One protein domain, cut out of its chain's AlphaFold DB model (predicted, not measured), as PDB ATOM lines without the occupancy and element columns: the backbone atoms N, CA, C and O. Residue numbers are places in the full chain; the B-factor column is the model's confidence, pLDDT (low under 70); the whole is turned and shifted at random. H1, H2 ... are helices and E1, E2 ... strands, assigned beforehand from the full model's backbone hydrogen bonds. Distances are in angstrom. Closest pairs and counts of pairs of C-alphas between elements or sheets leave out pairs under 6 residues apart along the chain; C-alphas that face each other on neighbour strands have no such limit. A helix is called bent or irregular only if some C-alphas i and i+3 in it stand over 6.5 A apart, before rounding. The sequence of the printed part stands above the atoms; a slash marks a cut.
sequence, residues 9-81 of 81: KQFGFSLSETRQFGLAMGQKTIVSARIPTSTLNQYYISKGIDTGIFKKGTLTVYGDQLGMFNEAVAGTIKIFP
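Overview. This is residues 9 to 81 of the 81 residues of an uncharacterized protein of Coriobacteriia bacterium (UniProt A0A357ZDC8). A pair of antiparallel strands, E1 and E3, runs through the middle, with H1 and a second, separate strand pair, E2 and E4, toward one end and H2 and H3 toward the other. A long stretch with no named element, residues 43 to 57, leads away from the H2 end along the outside and folds back into E3. The printed part has 73 residues, with three named helices and four named strands in the order E1, H1, E2, H2, E3, H3, E4; the two sheets, E1 - E3 and E2 - E4, are both antiparallel, and the class is mixed, helices and strands. The whole is compact, with a radius of gyration of the C-alphas of 12.3 A and spans of 32 by 26 by 20 A.

Arrangement. E1, residues 9 to 12, and E3, residues 58 to 62, are antiparallel neighbours at 166 degrees; N 11 and O 59 are 2.9 A apart and N 59 and O 11 2.8 A, within hydrogen-bond range. The closest C-alphas of E1 and H1, residues 15 to 24, are those of Gly 12 and Thr 18, 5.6 A apart. Those of H1 and E2, residues 30 to 32, are Arg 19 and Ile 30, 7.0 A apart. E2 is only just apart from E1, the closest C-alphas being 8.5 A apart. E2 and E4, residues 78 to 80, are antiparallel neighbours at 156 degrees, with N 32 and O 78 at 2.9 A and N 78 and O 32 at 2.8 A, within hydrogen-bond range. H2, residues 37 to 42, and H3, residues 63 to 73, are close but not clearly touching: their closest C-alphas, of Thr 39 and Ala 72, are 7.2 A apart, and they run opposite ways at a shallow tilt of 30 degrees. The closest C-alphas of E3 and H3 are those of Val 61 and Phe 69, 7.6 A apart. H1 is apart from H2 and H3. In H1 and H2 every O i to N i+4 pair is within hydrogen-bond range; in H3, 5 of 7 are.

Along the chain. E1 begins at C-alpha 9, (186.117, 212.413, 230.970), and is 10.4 A long from first to last C-alpha. H1 is 14.1 A long, E2 6.7 A and H2 9.0 A. E3 is 12.7 A long and starts at C-alpha 58, (181.505, 210.970, 222.206). H3 is 15.5 A long and irregular, with C-alphas 64 and 67 7.2 A apart. E4, 6.6 A long, ends at C-alpha 80, (169.447, 218.850, 234.603).

Size, cuts and confidence. The C-alphas farthest apart are those of Gly 26 and Gln 42, 33.5 A. The printed part has no cut and ends at residue 81, the chain's last. The link from H2 to E3, 15 residues, is long; the other links are tight. The mean pLDDT of the printed part is 80.2, and residues 41 to 52 and residue 81 are under 70.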
ATOM      1  N   LYS A   9     187.565 212.218 230.881       83.62
ATOM      2  CA  LYS A   9     186.117 212.413 230.970       83.62
ATOM      3  C   LYS A   9     185.505 212.279 229.585       83.62
ATOM      4  O   LYS A   9     186.065 212.779 228.614       83.62
ATOM      5  N   GLN A  10     184.352 211.624 229.501       82.94
ATOM      6  CA  GLN A  10     183.628 211.439 228.247       82.94
ATOM      7  C   GLN A  10     182.281 212.157 228.274       82.94
ATOM      8  O   GLN A  10     181.573 212.121 229.279       82.94
ATOM      9  N   PHE A  11     181.918 212.783 227.156       86.50
ATOM     10  CA  PHE A  11     180.636 213.463 226.967       86.50
ATOM     11  C   PHE A  11     179.967 212.950 225.691       86.50
ATOM     12  O   PHE A  11     180.594 212.925 224.637       86.50
ATOM     13  N   GLY A  12     178.696 212.551 225.753       88.44
ATOM     14  CA  GLY A  12     177.946 212.157 224.560       88.44
ATOM     15  C   GLY A  12     177.453 213.374 223.771       88.44
ATOM     16  O   GLY A  12     176.977 214.349 224.352       88.44
ATOM     17  N   PHE A  13     177.510 213.317 222.436       87.12
ATOM     18  CA  PHE A  13     176.988 214.401 221.587       87.12
ATOM     19  C   PHE A  13     175.451 214.435 221.506       87.12
ATOM     20  O   PHE A  13     174.876 215.427 221.056       87.12
ATOM     21  N   SER A  14     174.770 213.375 221.951       88.44
ATOM     22  CA  SER A  14     173.308 213.297 222.035       88.44
ATOM     23  C   SER A  14     172.846 213.264 223.486       88.44
ATOM     24  O   SER A  14     173.190 212.349 224.239       88.44
ATOM     25  N   LEU A  15     171.996 214.220 223.867       87.94
ATOM     26  CA  LEU A  15     171.374 214.243 225.192       87.94
ATOM     27  C   LEU A  15     170.497 213.004 225.426       87.94
ATOM     28  O   LEU A  15     170.489 212.463 226.525       87.94
ATOM     29  N   SER A  16     169.787 212.540 224.392       89.44
ATOM     30  CA  SER A  16     168.919 211.361 224.491       89.44
ATOM     31  C   SER A  16     169.728 210.092 224.776       89.44
ATOM     32  O   SER A  16     169.413 209.367 225.717       89.44
ATOM     33  N   GLU A  17     170.823 209.873 224.037       88.44
ATOM     34  CA  GLU A  17     171.709 208.710 224.232       88.44
ATOM     35  C   GLU A  17     172.390 208.772 225.606       88.44
ATOM     36  O   GLU A  17     172.370 207.802 226.360       88.44
ATOM     37  N   THR A  18     172.895 209.952 225.982       89.00
ATOM     38  CA  THR A  18     173.522 210.189 227.294       89.00
ATOM     39  C   THR A  18     172.561 209.946 228.447       89.00
ATOM     40  O   THR A  18     172.942 209.342 229.447       89.00
ATOM     41  N   ARG A  19     171.295 210.358 228.313       88.19
ATOM     42  CA  ARG A  19     170.277 210.121 229.338       88.19
ATOM     43  C   ARG A  19     169.915 208.650 229.456       88.19
ATOM     44  O   ARG A  19     169.818 208.159 230.573       88.19
ATOM     45  N   GLN A  20     169.733 207.955 228.337       89.62
ATOM     46  CA  GLN A  20     169.442 206.520 228.348       89.62
ATOM     47  C   GLN A  20     170.572 205.731 229.014       89.62
ATOM     48  O   GLN A  20     170.306 204.928 229.907       89.62
ATOM     49  N   PHE A  21     171.823 206.016 228.645       87.69
ATOM     50  CA  PHE A  21     172.988 205.400 229.272       87.69
ATOM     51  C   PHE A  21     173.079 205.739 230.767       87.69
ATOM     52  O   PHE A  21     173.214 204.844 231.596       87.69
ATOM     53  N   GLY A  22     172.941 207.018 231.129       87.56
ATOM     54  CA  GLY A  22     172.971 207.462 232.522       87.56
ATOM     55  C   GLY A  22     171.918 206.761 233.383       87.56
ATOM     56  O   GLY A  22     172.254 206.251 234.447       87.56
ATOM     57  N   LEU A  23     170.678 206.651 232.896       88.25
ATOM     58  CA  LEU A  23     169.600 205.932 233.582       88.25
ATOM     59  C   LEU A  23     169.926 204.444 233.768       88.25
ATOM     60  O   LEU A  23     169.750 203.925 234.868       88.25
ATOM     61  N   ALA A  24     170.440 203.773 232.731       88.19
ATOM     62  CA  ALA A  24     170.835 202.365 232.807       88.19
ATOM     63  C   ALA A  24     171.968 202.122 233.823       88.19
ATOM     64  O   ALA A  24     171.998 201.085 234.479       88.19
ATOM     65  N   MET A  25     172.862 203.100 233.993       87.56
ATOM     66  CA  MET A  25     173.977 203.055 234.945       87.56
ATOM     67  C   MET A  25     173.634 203.626 236.333       87.56
ATOM     68  O   MET A  25     174.518 203.748 237.180       87.56
ATOM     69  N   GLY A  26     172.376 204.012 236.584       88.69
ATOM     70  CA  GLY A  26     171.945 204.585 237.864       88.69
ATOM     71  C   GLY A  26     172.471 206.000 238.146       88.69
ATOM     72  O   GLY A  26     172.496 206.430 239.301       88.69
ATOM     73  N   GLN A  27     172.895 206.740 237.117       84.56
ATOM     74  CA  GLN A  27     173.273 208.145 237.246       84.56
ATOM     75  C   GLN A  27     172.034 209.027 237.408       84.56
ATOM     76  O   GLN A  27     171.043 208.889 236.694       84.56
ATOM     77  N   LYS A  28     172.111 209.964 238.357       79.25
ATOM     78  CA  LYS A  28     170.991 210.832 238.757       79.25
ATOM     79  C   LYS A  28     171.108 212.263 238.252       79.25
ATOM     80  O   LYS A  28     170.235 213.073 238.516       79.25
ATOM     81  N   THR A  29     172.208 212.602 237.591       81.44
ATOM     82  CA  THR A  29     172.484 213.977 237.180       81.44
ATOM     83  C   THR A  29     173.086 213.962 235.797       81.44
ATOM     84  O   THR A  29     174.043 213.235 235.539       81.44
ATOM     85  N   ILE A  30     172.529 214.788 234.917       82.50
ATOM     86  CA  ILE A  30     173.048 214.984 233.570       82.50
ATOM     87  C   ILE A  30     173.460 216.437 233.443       82.50
ATOM     88  O   ILE A  30     172.715 217.354 233.788       82.50
ATOM     89  N   VAL A  31     174.662 216.640 232.924       84.00
ATOM     90  CA  VAL A  31     175.222 217.966 232.695       84.00
ATOM     91  C   VAL A  31     175.420 218.139 231.197       84.00
ATOM     92  O   VAL A  31     175.945 217.250 230.532       84.00
ATOM     93  N   SER A  32     175.000 219.280 230.658       85.62
ATOM     94  CA  SER A  32     175.326 219.673 229.285       85.62
ATOM     95  C   SER A  32     176.209 220.910 229.297       85.62
ATOM     96  O   SER A  32     175.982 221.813 230.100       85.62
ATOM     97  N   ALA A  33     177.150 220.982 228.366       85.12
ATOM     98  CA  ALA A  33     177.949 222.170 228.111       85.12
ATOM     99  C   ALA A  33     177.881 222.515 226.622       85.12
ATOM    100  O   ALA A  33     177.726 221.631 225.775       85.12
ATOM    101  N   ARG A  34     177.997 223.803 226.300       83.38
ATOM    102  CA  ARG A  34     178.211 224.248 224.919       83.38
ATOM    103  C   ARG A  34     179.679 224.578 224.739       83.38
ATOM    104  O   ARG A  34     180.241 225.315 225.543       83.38
ATOM    105  N   ILE A  35     180.258 224.046 223.673       78.19
ATOM    106  CA  ILE A  35     181.676 224.197 223.360       78.19
ATOM    107  C   ILE A  35     181.785 224.751 221.941       78.19
ATOM    108  O   ILE A  35     181.133 224.204 221.044       78.19
ATOM    109  N   PRO A  36     182.569 225.812 221.704       78.81
ATOM    110  CA  PRO A  36     182.862 226.259 220.349       78.81
ATOM    111  C   PRO A  36     183.539 225.147 219.533       78.81
ATOM    112  O   PRO A  36     184.445 224.473 220.011       78.81
ATOM    113  N   THR A  37     183.152 224.958 218.271       78.25
ATOM    114  CA  THR A  37     183.786 223.939 217.407       78.25
ATOM    115  C   THR A  37     185.273 224.222 217.172       78.25
ATOM    116  O   THR A  37     186.057 223.293 217.006       78.25
ATOM    117  N   SER A  38     185.684 225.494 217.198       75.81
ATOM    118  CA  SER A  38     187.094 225.898 217.108       75.81
ATOM    119  C   SER A  38     187.941 225.305 218.235       75.81
ATOM    120  O   SER A  38     189.062 224.877 217.985       75.81
ATOM    121  N   THR A  39     187.378 225.210 219.440       73.12
ATOM    122  CA  THR A  39     187.979 224.553 220.602       73.12
ATOM    123  C   THR A  39     188.227 223.079 220.267       73.12
ATOM    124  O   THR A  39     189.357 222.621 220.343       73.12
ATOM    125  N   LEU A  40     187.233 222.349 219.751       72.38
ATOM    126  CA  LEU A  40     187.366 220.914 219.434       72.38
ATOM    127  C   LEU A  40     188.520 220.560 218.485       72.38
ATOM    128  O   LEU A  40     189.059 219.465 218.585       72.38
ATOM    129  N   ASN A  41     188.885 221.462 217.572       66.44
ATOM    130  CA  ASN A  41     189.998 221.250 216.643       66.44
ATOM    131  C   ASN A  41     191.367 221.604 217.248       66.44
ATOM    132  O   ASN A  41     192.388 221.149 216.744       66.44
ATOM    133  N   GLN A  42     191.392 222.453 218.280       65.44
ATOM    134  CA  GLN A  42     192.614 222.901 218.958       65.44
ATOM    135  C   GLN A  42     193.073 221.921 220.036       65.44
ATOM    136  O   GLN A  42     194.271 221.763 220.261       65.44
ATOM    137  N   TYR A  43     192.130 221.264 220.701       63.97
ATOM    138  CA  TYR A  43     192.425 220.241 221.694       63.97
ATOM    139  C   TYR A  43     192.399 218.889 220.990       63.97
ATOM    140  O   TYR A  43     191.494 218.635 220.199       63.97
ATOM    141  N   TYR A  44     193.371 218.016 221.269       59.91
ATOM    142  CA  TYR A  44     193.404 216.633 220.772       59.91
ATOM    143  C   TYR A  44     192.303 215.791 221.437       59.91
ATOM    144  O   TYR A  44     192.561 214.780 222.086       59.91
ATOM    145  N   ILE A  45     191.060 216.234 221.296       64.38
ATOM    146  CA  ILE A  45     189.881 215.571 221.797       64.38
ATOM    147  C   ILE A  45     189.468 214.552 220.744       64.38
ATOM    148  O   ILE A  45     189.028 214.892 219.643       64.38
ATOM    149  N   SER A  46     189.633 213.276 221.071       62.00
ATOM    150  CA  SER A  46     189.269 212.210 220.148       62.00
ATOM    151  C   SER A  46     187.752 212.001 220.138       62.00
ATOM    152  O   SER A  46     187.073 212.067 221.170       62.00
ATOM    153  N   LYS A  47     187.212 211.698 218.952       61.88
ATOM    154  CA  LYS A  47     185.908 211.035 218.824       61.88
ATOM    155  C   LYS A  47     186.093 209.576 219.255       61.88
ATOM    156  O   LYS A  47     186.416 208.725 218.433       61.88
ATOM    157  N   GLY A  48     186.012 209.311 220.557       60.03
ATOM    158  CA  GLY A  48     186.487 208.064 221.159       60.03
ATOM    159  C   GLY A  48     185.410 207.016 221.479       60.03
ATOM    160  O   GLY A  48     184.790 207.087 222.533       60.03
ATOM    161  N   ILE A  49     185.294 206.022 220.585       57.09
ATOM    162  CA  ILE A  49     185.118 204.558 220.787       57.09
ATOM    163  C   ILE A  49     183.986 204.027 221.694       57.09
ATOM    164  O   ILE A  49     184.211 203.098 222.461       57.09
ATOM    165  N   ASP A  50     182.746 204.499 221.559       61.09
ATOM    166  CA  ASP A  50     181.618 203.629 221.944       61.09
ATOM    167  C   ASP A  50     180.392 203.831 221.050       61.09
ATOM    168  O   ASP A  50     179.317 204.268 221.463       61.09
ATOM    169  N   THR A  51     180.573 203.557 219.756       63.19
ATOM    170  CA  THR A  51     179.533 203.724 218.726       63.19
ATOM    171  C   THR A  51     178.329 202.801 218.928       63.19
ATOM    172  O   THR A  51     177.271 203.057 218.351       63.19
ATOM    173  N   GLY A  52     178.465 201.756 219.754       68.81
ATOM    174  CA  GLY A  52     177.363 200.874 220.144       68.81
ATOM    175  C   GLY A  52     176.339 201.559 221.052       68.81
ATOM    176  O   GLY A  52     175.142 201.306 220.920       68.81
ATOM    177  N   ILE A  53     176.797 202.464 221.922       72.44
ATOM    178  CA  ILE A  53     175.966 203.179 222.904       72.44
ATOM    179  C   ILE A  53     175.689 204.614 222.438       72.44
ATOM    180  O   ILE A  53     174.550 205.080 222.458       72.44
ATOM    181  N   PHE A  54     176.721 205.305 221.958       83.25
ATOM    182  CA  PHE A  54     176.667 206.695 221.517       83.25
ATOM    183  C   PHE A  54     176.808 206.766 219.999       83.25
ATOM    184  O   PHE A  54     177.886 207.040 219.464       83.25
ATOM    185  N   LYS A  55     175.709 206.539 219.273       83.62
ATOM    186  CA  LYS A  55     175.721 206.542 217.799       83.62
ATOM    187  C   LYS A  55     176.047 207.920 217.232       83.62
ATOM    188  O   LYS A  55     176.568 208.017 216.123       83.62
ATOM    189  N   LYS A  56     175.760 208.995 217.977       84.12
ATOM    190  CA  LYS A  56     176.185 210.356 217.616       84.12
ATOM    191  C   LYS A  56     177.639 210.654 217.972       84.12
ATOM    192  O   LYS A  56     178.141 211.697 217.564       84.12
ATOM    193  N   GLY A  57     178.316 209.725 218.640       84.12
ATOM    194  CA  GLY A  57     179.697 209.830 219.074       84.12
ATOM    195  C   GLY A  57     179.841 210.471 220.448       84.12
ATOM    196  O   GLY A  57     178.895 210.997 221.044       84.12
ATOM    197  N   THR A  58     181.076 210.430 220.923       85.81
ATOM    198  CA  THR A  58     181.505 210.970 222.206       85.81
ATOM    199  C   THR A  58     182.660 211.940 222.010       85.81
ATOM    200  O   THR A  58     183.385 211.914 221.013       85.81
ATOM    201  N   LEU A  59     182.817 212.792 223.009       83.75
ATOM    202  CA  LEU A  59     183.939 213.672 223.236       83.75
ATOM    203  C   LEU A  59     184.759 213.093 224.390       83.75
ATOM    204  O   LEU A  59     184.248 213.059 225.507       83.75
ATOM    205  N   THR A  60     185.997 212.658 224.151       84.06
ATOM    206  CA  THR A  60     186.892 212.175 225.219       84.06
ATOM    207  C   THR A  60     187.947 213.229 225.542       84.06
ATOM    208  O   THR A  60     188.806 213.515 224.714       84.06
ATOM    209  N   VAL A  61     187.901 213.789 226.748       83.69
ATOM    210  CA  VAL A  61     188.855 214.789 227.244       83.69
ATOM    211  C   VAL A  61     189.845 214.105 228.178       83.69
ATOM    212  O   VAL A  61     189.437 213.616 229.234       83.69
ATOM    213  N   TYR A  62     191.120 214.063 227.799       83.69
ATOM    214  CA  TYR A  62     192.181 213.467 228.616       83.69
ATOM    215  C   TYR A  62     192.543 214.351 229.820       83.69
ATOM    216  O   TYR A  62     192.265 215.552 229.835       83.69
ATOM    217  N   GLY A  63     193.121 213.745 230.856       84.62
ATOM    218  CA  GLY A  63     193.379 214.366 232.157       84.62
ATOM    219  C   GLY A  63     194.233 215.629 232.073       84.62
ATOM    220  O   GLY A  63     193.899 216.643 232.685       84.62
ATOM    221  N   ASP A  64     195.268 215.598 231.239       85.06
ATOM    222  CA  ASP A  64     196.156 216.722 230.930       85.06
ATOM    223  C   ASP A  64     195.454 217.882 230.197       85.06
ATOM    224  O   ASP A  64     195.934 219.013 230.221       85.06
ATOM    225  N   GLN A  65     194.283 217.636 229.604       81.69
ATOM    226  CA  GLN A  65     193.476 218.624 228.878       81.69
ATOM    227  C   GLN A  65     192.284 219.155 229.688       81.69
ATOM    228  O   GLN A  65     191.584 220.066 229.233       81.69
ATOM    229  N   LEU A  66     192.036 218.625 230.892       84.25
ATOM    230  CA  LEU A  66     190.872 219.003 231.701       84.25
ATOM    231  C   LEU A  66     190.872 220.483 232.096       84.25
ATOM    232  O   LEU A  66     189.806 221.094 232.122       84.25
ATOM    233  N   GLY A  67     192.040 221.069 232.382       85.44
ATOM    234  CA  GLY A  67     192.151 222.485 232.749       85.44
ATOM    235  C   GLY A  67     191.635 223.407 231.642       85.44
ATOM    236  O   GLY A  67     190.705 224.181 231.857       85.44
ATOM    237  N   MET A  68     192.163 223.240 230.429       83.25
ATOM    238  CA  MET A  68     191.765 224.041 229.266       83.25
ATOM    239  C   MET A  68     190.311 223.779 228.857       83.25
ATOM    240  O   MET A  68     189.583 224.700 228.493       83.25
ATOM    241  N   PHE A  69     189.855 222.524 228.946       84.44
ATOM    242  CA  PHE A  69     188.453 222.196 228.704       84.44
ATOM    243  C   PHE A  69     187.525 222.951 229.661       84.44
ATOM    244  O   PHE A  69     186.536 223.531 229.216       84.44
ATOM    245  N   ASN A  70     187.852 222.977 230.957       86.12
ATOM    246  CA  ASN A  70     187.057 223.678 231.964       86.12
ATOM    247  C   ASN A  70     186.966 225.182 231.675       86.12
ATOM    248  O   ASN A  70     185.887 225.751 231.818       86.12
ATOM    249  N   GLU A  71     188.055 225.809 231.223       85.94
ATOM    250  CA  GLU A  71     188.043 227.211 230.785       85.94
ATOM    251  C   GLU A  71     187.125 227.419 229.575       85.94
ATOM    252  O   GLU A  71     186.305 228.335 229.565       85.94
ATOM    253  N   ALA A  72     187.196 226.534 228.577       83.94
ATOM    254  CA  ALA A  72     186.405 226.652 227.355       83.94
ATOM    255  C   ALA A  72     184.891 226.484 227.571       83.94
ATOM    256  O   ALA A  72     184.093 226.994 226.780       83.94
ATOM    257  N   VAL A  73     184.485 225.758 228.615       84.50
ATOM    258  CA  VAL A  73     183.069 225.539 228.963       84.50
ATOM    259  C   VAL A  73     182.595 226.395 230.135       84.50
ATOM    260  O   VAL A  73     181.429 226.302 230.537       84.50
ATOM    261  N   ALA A  74     183.471 227.232 230.691       84.94
ATOM    262  CA  ALA A  74     183.135 228.106 231.800       84.94
ATOM    263  C   ALA A  74     181.922 228.981 231.437       84.94
ATOM    264  O   ALA A  74     181.869 229.618 230.387       84.94
ATOM    265  N   GLY A  75     180.899 228.968 232.295       84.06
ATOM    266  CA  GLY A  75     179.663 229.729 232.085       84.06
ATOM    267  C   GLY A  75     178.673 229.139 231.069       84.06
ATOM    268  O   GLY A  75     177.598 229.706 230.890       84.06
ATOM    269  N   THR A  76     178.966 227.998 230.430       85.19
ATOM    270  CA  THR A  76     178.041 227.349 229.473       85.19
ATOM    271  C   THR A  76     177.341 226.107 230.031       85.19
ATOM    272  O   THR A  76     176.467 225.534 229.371       85.19
ATOM    273  N   ILE A  77     177.712 225.700 231.247       85.50
ATOM    274  CA  ILE A  77     177.226 224.495 231.914       85.50
ATOM    275  C   ILE A  77     175.757 224.654 232.321       85.50
ATOM    276  O   ILE A  77     175.374 225.610 232.994       85.50
ATOM    277  N   LYS A  78     174.937 223.666 231.957       84.19
ATOM    278  CA  LYS A  78     173.555 223.507 232.420       84.19
ATOM    279  C   LYS A  78     173.401 222.160 233.107       84.19
ATOM    280  O   LYS A  78     173.792 221.136 232.545       84.19
ATOM    281  N   ILE A  79     172.813 222.177 234.298       82.56
ATOM    282  CA  ILE A  79     172.560 220.990 235.114       82.56
ATOM    283  C   ILE A  79     171.083 220.636 234.983       82.56
ATOM    284  O   ILE A  79     170.225 221.495 235.183       82.56
ATOM    285  N   PHE A  80     170.801 219.384 234.638       76.06
ATOM    286  CA  PHE A  80     169.447 218.850 234.603       76.06
ATOM    287  C   PHE A  80     169.245 217.916 235.802       76.06
ATOM    288  O   PHE A  80     170.096 217.041 236.014       76.06
ATOM    289  N   PRO A  81     168.171 218.118 236.583       60.69
ATOM    290  CA  PRO A  81     167.768 217.178 237.620       60.69
ATOM    291  C   PRO A  81     167.254 215.856 237.035       60.69
ATOM    292  O   PRO A  81     166.823 215.829 235.853       60.69
TER     293      PRO A  81